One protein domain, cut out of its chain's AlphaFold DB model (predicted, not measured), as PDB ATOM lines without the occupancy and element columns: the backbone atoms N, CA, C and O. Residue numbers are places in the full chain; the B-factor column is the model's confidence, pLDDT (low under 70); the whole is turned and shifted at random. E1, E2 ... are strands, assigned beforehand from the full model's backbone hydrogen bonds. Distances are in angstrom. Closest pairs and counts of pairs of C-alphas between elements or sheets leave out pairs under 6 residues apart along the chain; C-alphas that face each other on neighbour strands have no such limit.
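What this domain is: This is residues 13 to 104 of the 351 residues of an uncharacterized protein of Myceliophthora thermophila (strain ATCC 42464 / BCRC 31852 / DSM 1799) (UniProt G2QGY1). The domain has little regular structure: one small two-stranded hairpin, E1 and E2, near one end of the longest axis, with unnamed loops making up the rest. Residues 43 to 72 fold back on themselves in the middle, and residues 73 to 104 loop at the other end. The printed part has 92 residues, of which 12 are in the two named strands, E1 then E2, with no named helix; the class is all strand, the pair antiparallel. It is compact, with a radius of gyration of the C-alphas of 14.2 A and spans of 43 by 34 by 23 A.

Where its parts are: E2, residues 36 to 42, measures 14.6 A and ends at C-alpha 42 (236.935, 238.032, 153.750). E1, residues 26 to 30, measures 13.1 A and begins at C-alpha 26 (234.491, 240.063, 151.233).

How they stand to each other: E1 and E2 form a hairpin with a tight link, their directions 156 degrees apart. N 29 and O 37 are within hydrogen-bond range at 2.9 A.

The domain as a whole: C-alphas 13 and 102 are farthest apart, 44.3 A. The printed part has no cut. Residues 13, 50 to 57 and 91 to 94 have pLDDT under 70.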
ATOM      1  N   ASP A  13     223.452 238.431 150.973       67.81
ATOM      2  CA  ASP A  13     224.398 237.410 151.420       67.81
ATOM      3  C   ASP A  13     225.624 237.214 150.520       67.81
ATOM      4  O   ASP A  13     226.659 236.790 151.033       67.81
ATOM      5  N   TRP A  14     225.607 237.613 149.242       73.00
ATOM      6  CA  TRP A  14     226.798 237.486 148.376       73.00
ATOM      7  C   TRP A  14     227.988 238.344 148.838       73.00
ATOM      8  O   TRP A  14     229.104 238.192 148.342       73.00
ATOM      9  N   ARG A  15     227.771 239.260 149.790       81.88
ATOM     10  CA  ARG A  15     228.816 240.117 150.371       81.88
ATOM     11  C   ARG A  15     229.473 239.524 151.620       81.88
ATOM     12  O   ARG A  15     230.383 240.166 152.158       81.88
ATOM     13  N   LYS A  16     229.013 238.371 152.115       91.38
ATOM     14  CA  LYS A  16     229.509 237.736 153.346       91.38
ATOM     15  C   LYS A  16     230.383 236.532 153.027       91.38
ATOM     16  O   LYS A  16     230.005 235.685 152.232       91.38
ATOM     17  N   CYS A  17     231.509 236.448 153.735       94.19
ATOM     18  CA  CYS A  17     232.484 235.368 153.631       94.19
ATOM     19  C   CYS A  17     231.823 233.983 153.642       94.19
ATOM     20  O   CYS A  17     231.132 233.647 154.597       94.19
ATOM     21  N   GLN A  18     232.134 233.146 152.650       94.38
ATOM     22  CA  GLN A  18     231.526 231.813 152.509       94.38
ATOM     23  C   GLN A  18     231.991 230.770 153.550       94.38
ATOM     24  O   GLN A  18     231.485 229.652 153.586       94.38
ATOM     25  N   VAL A  19     232.953 231.110 154.414       95.06
ATOM     26  CA  VAL A  19     233.403 230.229 155.508       95.06
ATOM     27  C   VAL A  19     232.306 230.128 156.582       95.06
ATOM     28  O   VAL A  19     231.928 231.171 157.127       95.06
ATOM     29  N   PRO A  20     231.830 228.917 156.944       95.50
ATOM     30  CA  PRO A  20     230.792 228.735 157.960       95.50
ATOM     31  C   PRO A  20     231.117 229.464 159.273       95.50
ATOM     32  O   PRO A  20     232.214 229.336 159.811       95.50
ATOM     33  N   GLY A  21     230.165 230.258 159.773       94.69
ATOM     34  CA  GLY A  21     230.328 231.065 160.991       94.69
ATOM     35  C   GLY A  21     231.090 232.386 160.807       94.69
ATOM     36  O   GLY A  21     231.253 233.139 161.768       94.69
ATOM     37  N   CYS A  22     231.544 232.721 159.595       95.00
ATOM     38  CA  CYS A  22     232.176 234.005 159.313       95.00
ATOM     39  C   CYS A  22     231.196 234.994 158.670       95.00
ATOM     40  O   CYS A  22     230.823 234.856 157.515       95.00
ATOM     41  N   HIS A  23     230.858 236.077 159.373       93.81
ATOM     42  CA  HIS A  23     229.958 237.120 158.851       93.81
ATOM     43  C   HIS A  23     230.691 238.363 158.319       93.81
ATOM     44  O   HIS A  23     230.103 239.434 158.168       93.81
ATOM     45  N   LYS A  24     232.001 238.261 158.071       94.56
ATOM     46  CA  LYS A  24     232.813 239.394 157.604       94.56
ATOM     47  C   LYS A  24     232.599 239.654 156.116       94.56
ATOM     48  O   LYS A  24     232.403 238.723 155.339       94.56
ATOM     49  N   LYS A  25     232.716 240.926 155.722       94.31
ATOM     50  CA  LYS A  25     232.623 241.355 154.321       94.31
ATOM     51  C   LYS A  25     233.771 240.786 153.479       94.31
ATOM     52  O   LYS A  25     234.893 240.654 153.977       94.31
ATOM     53  N   HIS A  26     233.489 240.483 152.215       92.75
ATOM     54  CA  HIS A  26     234.491 240.063 151.233       92.75
ATOM     55  C   HIS A  26     235.602 241.092 151.045       92.75
ATOM     56  O   HIS A  26     235.381 242.300 151.171       92.75
ATOM     57  N   THR A  27     236.803 240.605 150.739       90.44
ATOM     58  CA  THR A  27     237.878 241.483 150.271       90.44
ATOM     59  C   THR A  27     237.700 241.755 148.775       90.44
ATOM     60  O   THR A  27     237.164 240.913 148.055       90.44
ATOM     61  N   GLY A  28     238.086 242.942 148.311       87.56
ATOM     62  CA  GLY A  28     237.942 243.334 146.910       87.56
ATOM     63  C   GLY A  28     239.117 244.180 146.436       87.56
ATOM     64  O   GLY A  28     239.717 244.911 147.225       87.56
ATOM     65  N   HIS A  29     239.448 244.054 145.154       85.19
ATOM     66  CA  HIS A  29     240.558 244.729 144.493       85.19
ATOM     67  C   HIS A  29     240.013 245.463 143.274       85.19
ATOM     68  O   HIS A  29     239.196 244.928 142.518       85.19
ATOM     69  N   THR A  30     240.436 246.710 143.105       86.19
ATOM     70  CA  THR A  30     240.047 247.527 141.956       86.19
ATOM     71  C   THR A  30     241.090 247.324 140.868       86.19
ATOM     72  O   THR A  30     242.232 247.735 141.038       86.19
ATOM     73  N   GLN A  31     240.699 246.692 139.763       82.62
ATOM     74  CA  GLN A  31     241.560 246.515 138.595       82.62
ATOM     75  C   GLN A  31     241.877 247.861 137.918       82.62
ATOM     76  O   GLN A  31     241.176 248.857 138.120       82.62
ATOM     77  N   HIS A  32     242.869 247.872 137.020       83.00
ATOM     78  CA  HIS A  32     243.230 249.048 136.214       83.00
ATOM     79  C   HIS A  32     242.055 249.627 135.402       83.00
ATOM     80  O   HIS A  32     241.958 250.840 135.234       83.00
ATOM     81  N   ASN A  33     241.111 248.791 134.959       88.44
ATOM     82  CA  ASN A  33     239.893 249.209 134.248       88.44
ATOM     83  C   ASN A  33     238.772 249.729 135.181       88.44
ATOM     84  O   ASN A  33     237.630 249.871 134.745       88.44
ATOM     85  N   LYS A  34     239.068 249.981 136.466       90.44
ATOM     86  CA  LYS A  34     238.124 250.380 137.529       90.44
ATOM     87  C   LYS A  34     237.059 249.335 137.885       90.44
ATOM     88  O   LYS A  34     236.193 249.614 138.719       90.44
ATOM     89  N   ARG A  35     237.106 248.124 137.323       87.31
ATOM     90  CA  ARG A  35     236.235 247.024 137.746       87.31
ATOM     91  C   ARG A  35     236.705 246.511 139.104       87.31
ATOM     92  O   ARG A  35     237.884 246.224 139.301       87.31
ATOM     93  N   LYS A  36     235.778 246.395 140.056       87.50
ATOM     94  CA  LYS A  36     236.049 245.747 141.343       87.50
ATOM     95  C   LYS A  36     235.858 244.246 141.194       87.50
ATOM     96  O   LYS A  36     234.772 243.797 140.834       87.50
ATOM     97  N   VAL A  37     236.909 243.491 141.480       86.25
ATOM     98  CA  VAL A  37     236.856 242.036 141.612       86.25
ATOM     99  C   VAL A  37     236.795 241.734 143.101       86.25
ATOM    100  O   VAL A  37     237.588 242.273 143.873       86.25
ATOM    101  N   TYR A  38     235.834 240.916 143.513       88.69
ATOM    102  CA  TYR A  38     235.677 240.493 144.901       88.69
ATOM    103  C   TYR A  38     236.162 239.053 145.061       88.69
ATOM    104  O   TYR A  38     236.018 238.240 144.153       88.69
ATOM    105  N   SER A  39     236.757 238.766 146.213       90.81
ATOM    106  CA  SER A  39     237.030 237.409 146.682       90.81
ATOM    107  C   SER A  39     235.740 236.779 147.199       90.81
ATOM    108  O   SER A  39     234.900 237.489 147.751       90.81
ATOM    109  N   ASP A  40     235.636 235.454 147.139       91.69
ATOM    110  CA  ASP A  40     234.591 234.682 147.833       91.69
ATOM    111  C   ASP A  40     234.770 234.683 149.365       91.69
ATOM    112  O   ASP A  40     233.932 234.197 150.130       91.69
ATOM    113  N   PHE A  41     235.896 235.225 149.844       94.12
ATOM    114  CA  PHE A  41     236.276 235.218 151.248       94.12
ATOM    115  C   PHE A  41     236.599 236.624 151.774       94.12
ATOM    116  O   PHE A  41     236.991 237.546 151.054       94.12
ATOM    117  N   CYS A  42     236.463 236.812 153.089       94.75
ATOM    118  CA  CYS A  42     236.935 238.032 153.750       94.75
ATOM    119  C   CYS A  42     238.470 238.081 153.827       94.75
ATOM    120  O   CYS A  42     239.154 237.091 153.572       94.75
ATOM    121  N   PHE A  43     239.030 239.209 154.273       92.19
ATOM    122  CA  PHE A  43     240.485 239.380 154.415       92.19
ATOM    123  C   PHE A  43     241.157 238.347 155.346       92.19
ATOM    124  O   PHE A  43     242.335 238.053 155.189       92.19
ATOM    125  N   ARG A  44     240.423 237.784 156.323       94.94
ATOM    126  CA  ARG A  44     240.960 236.748 157.223       94.94
ATOM    127  C   ARG A  44     241.025 235.367 156.585       94.94
ATOM    128  O   ARG A  44     241.833 234.562 157.020       94.94
ATOM    129  N   HIS A  45     240.202 235.104 155.579       95.44
ATOM    130  CA  HIS A  45     240.102 233.791 154.940       95.44
ATOM    131  C   HIS A  45     240.603 233.798 153.490       95.44
ATOM    132  O   HIS A  45     240.784 232.738 152.907       95.44
ATOM    133  N   THR A  46     240.907 234.967 152.926       92.69
ATOM    134  CA  THR A  46     241.579 235.092 151.626       92.69
ATOM    135  C   THR A  46     243.091 235.007 151.816       92.69
ATOM    136  O   THR A  46     243.632 235.630 152.728       92.69
ATOM    137  N   CYS A  47     243.788 234.256 150.961       90.50
ATOM    138  CA  CYS A  47     245.255 234.269 150.921       90.50
ATOM    139  C   CYS A  47     245.790 235.682 150.680       90.50
ATOM    140  O   CYS A  47     245.186 236.449 149.936       90.50
ATOM    141  N   TRP A  48     246.949 236.008 151.256       84.00
ATOM    142  CA  TRP A  48     247.516 237.354 151.120       84.00
ATOM    143  C   TRP A  48     248.023 237.683 149.705       84.00
ATOM    144  O   TRP A  48     248.314 238.838 149.412       84.00
ATOM    145  N   VAL A  49     248.118 236.683 148.824       71.00
ATOM    146  CA  VAL A  49     248.678 236.847 147.483       71.00
ATOM    147  C   VAL A  49     247.587 237.107 146.451       71.00
ATOM    148  O   VAL A  49     246.682 236.288 146.287       71.00
ATOM    149  N   THR A  50     247.721 238.211 145.719       59.00
ATOM    150  CA  THR A  50     246.980 238.458 144.482       59.00
ATOM    151  C   THR A  50     247.707 237.791 143.321       59.00
ATOM    152  O   THR A  50     248.864 238.111 143.048       59.00
ATOM    153  N   TYR A  51     247.055 236.825 142.680       64.25
ATOM    154  CA  TYR A  51     247.584 236.147 141.498       64.25
ATOM    155  C   TYR A  51     247.858 237.163 140.378       64.25
ATOM    156  O   TYR A  51     247.077 238.109 140.227       64.25
ATOM    157  N   PRO A  52     248.911 236.976 139.562       63.28
ATOM    158  CA  PRO A  52     249.028 237.711 138.314       63.28
ATOM    159  C   PRO A  52     247.806 237.397 137.439       63.28
ATOM    160  O   PRO A  52     247.399 236.241 137.303       63.28
ATOM    161  N   GLU A  53     247.218 238.444 136.863       61.12
ATOM    162  CA  GLU A  53     245.994 238.394 136.049       61.12
ATOM    163  C   GLU A  53     246.110 237.407 134.866       61.12
ATOM    164  O   GLU A  53     245.119 236.819 134.433       61.12
ATOM    165  N   GLU A  54     247.340 237.158 134.405       55.88
ATOM    166  CA  GLU A  54     247.681 236.409 133.191       55.88
ATOM    167  C   GLU A  54     247.324 234.912 133.217       55.88
ATOM    168  O   GLU A  54     247.170 234.311 132.156       55.88
ATOM    169  N   GLU A  55     247.132 234.286 134.385       62.78
ATOM    170  CA  GLU A  55     246.773 232.855 134.454       62.78
ATOM    171  C   GLU A  55     245.257 232.582 134.430       62.78
ATOM    172  O   GLU A  55     244.839 231.428 134.535       62.78
ATOM    173  N   GLY A  56     244.410 233.614 134.337       63.34
ATOM    174  CA  GLY A  56     242.950 233.447 134.303       63.34
ATOM    175  C   GLY A  56     242.339 232.868 135.592       63.34
ATOM    176  O   GLY A  56     241.149 232.566 135.625       63.34
ATOM    177  N   LYS A  57     243.123 232.728 136.670       63.22
ATOM    178  CA  LYS A  57     242.695 232.143 137.957       63.22
ATOM    179  C   LYS A  57     242.024 233.136 138.917       63.22
ATOM    180  O   LYS A  57     241.734 232.777 140.053       63.22
ATOM    181  N   GLY A  58     241.716 234.353 138.461       70.06
ATOM    182  CA  GLY A  58     241.150 235.416 139.296       70.06
ATOM    183  C   GLY A  58     242.167 235.982 140.296       70.06
ATOM    184  O   GLY A  58     243.198 235.380 140.568       70.06
ATOM    185  N   TYR A  59     241.895 237.164 140.855       81.25
ATOM    186  CA  TYR A  59     242.827 237.855 141.767       81.25
ATOM    187  C   TYR A  59     242.985 237.160 143.119       81.25
ATOM    188  O   TYR A  59     243.903 237.482 143.869       81.25
ATOM    189  N   TYR A  60     242.095 236.231 143.456       86.75
ATOM    190  CA  TYR A  60     241.984 235.661 144.789       86.75
ATOM    191  C   TYR A  60     242.016 234.143 144.755       86.75
ATOM    192  O   TYR A  60     241.520 233.508 143.831       86.75
ATOM    193  N   CYS A  61     242.581 233.554 145.805       88.12
ATOM    194  CA  CYS A  61     242.539 232.113 145.992       88.12
ATOM    195  C   CYS A  61     241.111 231.655 146.310       88.12
ATOM    196  O   CYS A  61     240.503 232.173 147.243       88.12
ATOM    197  N   SER A  62     240.638 230.630 145.602       90.00
ATOM    198  CA  SER A  62     239.345 229.973 145.836       90.00
ATOM    199  C   SER A  62     239.328 229.033 147.050       90.00
ATOM    200  O   SER A  62     238.287 228.478 147.387       90.00
ATOM    201  N   ILE A  63     240.464 228.846 147.730       92.00
ATOM    202  CA  ILE A  63     240.573 227.993 148.917       92.00
ATOM    203  C   ILE A  63     240.710 228.892 150.151       92.00
ATOM    204  O   ILE A  63     241.694 229.642 150.235       92.00
ATOM    205  N   PRO A  64     239.789 228.804 151.130       94.62
ATOM    206  CA  PRO A  64     239.890 229.602 152.340       94.62
ATOM    207  C   PRO A  64     241.109 229.169 153.162       94.62
ATOM    208  O   PRO A  64     241.425 227.982 153.270       94.62
ATOM    209  N   LYS A  65     241.810 230.139 153.751       94.69
ATOM    210  CA  LYS A  65     242.882 229.882 154.726       94.69
ATOM    211  C   LYS A  65     242.344 229.809 156.157       94.69
ATOM    212  O   LYS A  65     241.251 230.309 156.425       94.69
ATOM    213  N   GLY A  66     243.131 229.238 157.072       93.94
ATOM    214  CA  GLY A  66     242.868 229.328 158.507       93.94
ATOM    215  C   GLY A  66     242.876 230.782 158.993       93.94
ATOM    216  O   GLY A  66     243.479 231.658 158.367       93.94
ATOM    217  N   SER A  67     242.191 231.060 160.105       89.44
ATOM    218  CA  SER A  67     242.064 232.422 160.647       89.44
ATOM    219  C   SER A  67     243.407 233.068 160.983       89.44
ATOM    220  O   SER A  67     243.540 234.283 160.815       89.44
ATOM    221  N   ASP A  68     244.376 232.256 161.408       91.62
ATOM    222  CA  ASP A  68     245.695 232.694 161.878       91.62
ATOM    223  C   ASP A  68     246.811 232.468 160.843       91.62
ATOM    224  O   ASP A  68     247.889 233.050 160.953       91.62
ATOM    225  N   ASP A  69     246.543 231.687 159.794       91.00
ATOM    226  CA  ASP A  69     247.505 231.434 158.720       91.00
ATOM    227  C   ASP A  69     247.589 232.630 157.771       91.00
ATOM    228  O   ASP A  69     246.620 233.362 157.592       91.00
ATOM    229  N   ARG A  70     248.710 232.828 157.072       89.06
ATOM    230  CA  ARG A  70     248.798 233.844 155.997       89.06
ATOM    231  C   ARG A  70     248.310 233.324 154.646       89.06
ATOM    232  O   ARG A  70     247.817 234.093 153.816       89.06
ATOM    233  N   TYR A  71     248.407 232.013 154.449       90.38
ATOM    234  CA  TYR A  71     248.130 231.325 153.194       90.38
ATOM    235  C   TYR A  71     247.296 230.067 153.442       90.38
ATOM    236  O   TYR A  71     247.310 229.507 154.533       90.38
ATOM    237  N   CYS A  72     246.553 229.611 152.436       92.31
ATOM    238  CA  CYS A  72     245.803 228.362 152.527       92.31
ATOM    239  C   CYS A  72     246.750 227.154 152.476       92.31
ATOM    240  O   CYS A  72     247.887 227.249 152.003       92.31
ATOM    241  N   ALA A  73     246.259 225.987 152.899       92.69
ATOM    242  CA  ALA A  73     247.043 224.752 152.928       92.69
ATOM    243  C   ALA A  73     247.654 224.377 151.565       92.69
ATOM    244  O   ALA A  73     248.714 223.763 151.520       92.69
ATOM    245  N   PHE A  74     247.017 224.754 150.451       91.12
ATOM    246  CA  PHE A  74     247.560 224.516 149.113       91.12
ATOM    247  C   PHE A  74     248.773 225.406 148.806       91.12
ATOM    248  O   PHE A  74     249.781 224.914 148.309       91.12
ATOM    249  N   HIS A  75     248.711 226.695 149.141       89.75
ATOM    250  CA  HIS A  75     249.819 227.632 148.925       89.75
ATOM    251  C   HIS A  75     250.986 227.438 149.886       89.75
ATOM    252  O   HIS A  75     252.116 227.776 149.544       89.75
ATOM    253  N   MET A  76     250.719 226.879 151.065       91.69
ATOM    254  CA  MET A  76     251.772 226.490 151.996       91.69
ATOM    255  C   MET A  76     252.520 225.231 151.549       91.69
ATOM    256  O   MET A  76     253.599 224.971 152.065       91.69
ATOM    257  N   LYS A  77     251.987 224.424 150.619       94.69
ATOM    258  CA  LYS A  77     252.681 223.229 150.113       94.69
ATOM    259  C   LYS A  77     253.806 223.601 149.158       94.69
ATOM    260  O   LYS A  77     253.709 224.559 148.391       94.69
ATOM    261  N   CYS A  78     254.866 222.796 149.178       95.38
ATOM    262  CA  CYS A  78     255.951 222.909 148.214       95.38
ATOM    263  C   CYS A  78     255.397 222.782 146.792       95.38
ATOM    264  O   CYS A  78     254.593 221.903 146.504       95.38
ATOM    265  N   GLY A  79     255.846 223.647 145.888       92.69
ATOM    266  CA  GLY A  79     255.415 223.636 144.498       92.69
ATOM    267  C   GLY A  79     256.014 222.523 143.642       92.69
ATOM    268  O   GLY A  79     255.740 222.491 142.448       92.69
ATOM    269  N   GLU A  80     256.850 221.668 144.232       95.56
ATOM    270  CA  GLU A  80     257.360 220.453 143.597       95.56
ATOM    271  C   GLU A  80     256.315 219.352 143.751       95.56
ATOM    272  O   GLU A  80     255.815 219.133 144.860       95.56
ATOM    273  N   ASP A  81     256.031 218.655 142.657       94.94
ATOM    274  CA  ASP A  81     255.140 217.501 142.664       94.94
ATOM    275  C   ASP A  81     255.654 216.445 143.662       94.94
ATOM    276  O   ASP A  81     256.860 216.253 143.830       94.94
ATOM    277  N   ASP A  82     254.735 215.824 144.399       94.94
ATOM    278  CA  ASP A  82     255.003 214.824 145.448       94.94
ATOM    279  C   ASP A  82     255.801 215.302 146.681       94.94
ATOM    280  O   ASP A  82     256.087 214.517 147.589       94.94
ATOM    281  N   CYS A  83     256.128 216.594 146.803       96.38
ATOM    282  CA  CYS A  83     256.788 217.101 148.005       96.38
ATOM    283  C   CYS A  83     255.779 217.422 149.120       96.38
ATOM    284  O   CYS A  83     255.066 218.422 149.077       96.38
ATOM    285  N   ALA A  84     255.786 216.619 150.189       96.81
ATOM    286  CA  ALA A  84     254.891 216.787 151.341       96.81
ATOM    287  C   ALA A  84     255.240 217.965 152.275       96.81
ATOM    288  O   ALA A  84     254.530 218.211 153.249       96.81
ATOM    289  N   ARG A  85     256.343 218.685 152.028       97.06
ATOM    290  CA  ARG A  85     256.765 219.787 152.905       97.06
ATOM    291  C   ARG A  85     255.810 220.965 152.791       97.06
ATOM    292  O   ARG A  85     255.338 221.287 151.699       97.06
ATOM    293  N   THR A  86     255.613 221.641 153.914       95.38
ATOM    294  CA  THR A  86     254.842 222.877 154.009       95.38
ATOM    295  C   THR A  86     255.680 224.002 154.612       95.38
ATOM    296  O   THR A  86     256.652 223.754 155.330       95.38
ATOM    297  N   GLY A  87     255.339 225.245 154.290       92.19
ATOM    298  CA  GLY A  87     255.964 226.432 154.855       92.19
ATOM    299  C   GLY A  87     255.479 227.718 154.200       92.19
ATOM    300  O   GLY A  87     254.610 227.716 153.334       92.19
ATOM    301  N   GLU A  88     256.063 228.832 154.625       86.88
ATOM    302  CA  GLU A  88     255.761 230.160 154.100       86.88
ATOM    303  C   GLU A  88     257.045 230.918 153.742       86.88
ATOM    304  O   GLU A  88     258.131 230.627 154.259       86.88
ATOM    305  N   TRP A  89     256.944 231.877 152.816       75.81
ATOM    306  CA  TRP A  89     258.049 232.785 152.523       75.81
ATOM    307  C   TRP A  89     258.077 233.934 153.537       75.81
ATOM    308  O   TRP A  89     257.066 234.623 153.702       75.81
ATOM    309  N   PRO A  90     259.231 234.219 154.158       73.56
ATOM    310  CA  PRO A  90     259.393 235.437 154.930       73.56
ATOM    311  C   PRO A  90     259.408 236.648 153.984       73.56
ATOM    312  O   PRO A  90     260.250 236.738 153.091       73.56
ATOM    313  N   GLY A  91     258.462 237.571 154.179       68.75
ATOM    314  CA  GLY A  91     258.487 238.907 153.566       68.75
ATOM    315  C   GLY A  91     258.240 238.969 152.053       68.75
ATOM    316  O   GLY A  91     258.729 239.886 151.402       68.75
ATOM    317  N   ALA A  92     257.541 237.998 151.461       58.94
ATOM    318  CA  ALA A  92     257.206 238.047 150.038       58.94
ATOM    319  C   ALA A  92     255.865 238.760 149.804       58.94
ATOM    320  O   ALA A  92     254.829 238.258 150.232       58.94
ATOM    321  N   HIS A  93     255.901 239.900 149.107       62.25
ATOM    322  CA  HIS A  93     254.712 240.551 148.540       62.25
ATOM    323  C   HIS A  93     254.365 240.019 147.137       62.25
ATOM    324  O   HIS A  93     253.224 240.147 146.703       62.25
ATOM    325  N   ASP A  94     255.320 239.376 146.458       68.81
ATOM    326  CA  ASP A  94     255.145 238.886 145.088       68.81
ATOM    327  C   ASP A  94     254.597 237.456 145.050       68.81
ATOM    328  O   ASP A  94     255.005 236.591 145.837       68.81
ATOM    329  N   TYR A  95     253.708 237.185 144.086       71.06
ATOM    330  CA  TYR A  95     253.181 235.846 143.819       71.06
ATOM    331  C   TYR A  95     254.288 234.927 143.299       71.06
ATOM    332  O   TYR A  95     254.579 234.856 142.108       71.06
ATOM    333  N   ALA A  96     254.908 234.192 144.217       77.06
ATOM    334  CA  ALA A  96     255.796 233.087 143.907       77.06
ATOM    335  C   ALA A  96     255.349 231.855 144.690       77.06
ATOM    336  O   ALA A  96     255.233 231.890 145.919       77.06
ATOM    337  N   ARG A  97     255.130 230.743 143.978       86.81
ATOM    338  CA  ARG A  97     254.841 229.450 144.604       86.81
ATOM    339  C   ARG A  97     255.946 229.119 145.610       86.81
ATOM    340  O   ARG A  97     257.128 229.350 145.347       86.81
ATOM    341  N   TRP A  98     255.571 228.620 146.784       91.31
ATOM    342  CA  TRP A  98     256.549 228.273 147.807       91.31
ATOM    343  C   TRP A  98     257.306 227.003 147.430       91.31
ATOM    344  O   TRP A  98     256.707 226.002 147.052       91.31
ATOM    345  N   PHE A  99     258.634 227.038 147.532       94.06
ATOM    346  CA  PHE A  99     259.493 225.874 147.330       94.06
ATOM    347  C   PHE A  99     260.330 225.655 148.586       94.06
ATOM    348  O   PHE A  99     260.951 226.580 149.116       94.06
ATOM    349  N   CYS A 100     260.361 224.413 149.070       95.25
ATOM    350  CA  CYS A 100     261.141 224.058 150.247       95.25
ATOM    351  C   CYS A 100     262.652 224.198 149.976       95.25
ATOM    352  O   CYS A 100     263.093 224.343 148.835       95.25
ATOM    353  N   ARG A 101     263.476 224.107 151.029       93.38
ATOM    354  CA  ARG A 101     264.937 224.267 150.926       93.38
ATOM    355  C   ARG A 101     265.639 223.318 149.956       93.38
ATOM    356  O   ARG A 101     266.758 223.640 149.607       93.38
ATOM    357  N   GLU A 102     265.027 222.207 149.553       95.19
ATOM    358  CA  GLU A 102     265.593 221.237 148.596       95.19
ATOM    359  C   GLU A 102     265.150 221.492 147.152       95.19
ATOM    360  O   GLU A 102     265.873 221.172 146.216       95.19
ATOM    361  N   HIS A 103     263.976 222.098 146.966       96.19
ATOM    362  CA  HIS A 103     263.396 222.343 145.644       96.19
ATOM    363  C   HIS A 103     263.507 223.801 145.199       96.19
ATOM    364  O   HIS A 103     263.212 224.117 144.050       96.19
ATOM    365  N   ARG A 104     263.928 224.707 146.085       94.12
ATOM    366  CA  ARG A 104     264.202 226.105 145.738       94.12
ATOM    367  C   ARG A 104     265.614 226.277 145.196       94.12
ATOM    368  O   ARG A 104     266.529 225.554 145.591       94.12
TER     369      ARG A 104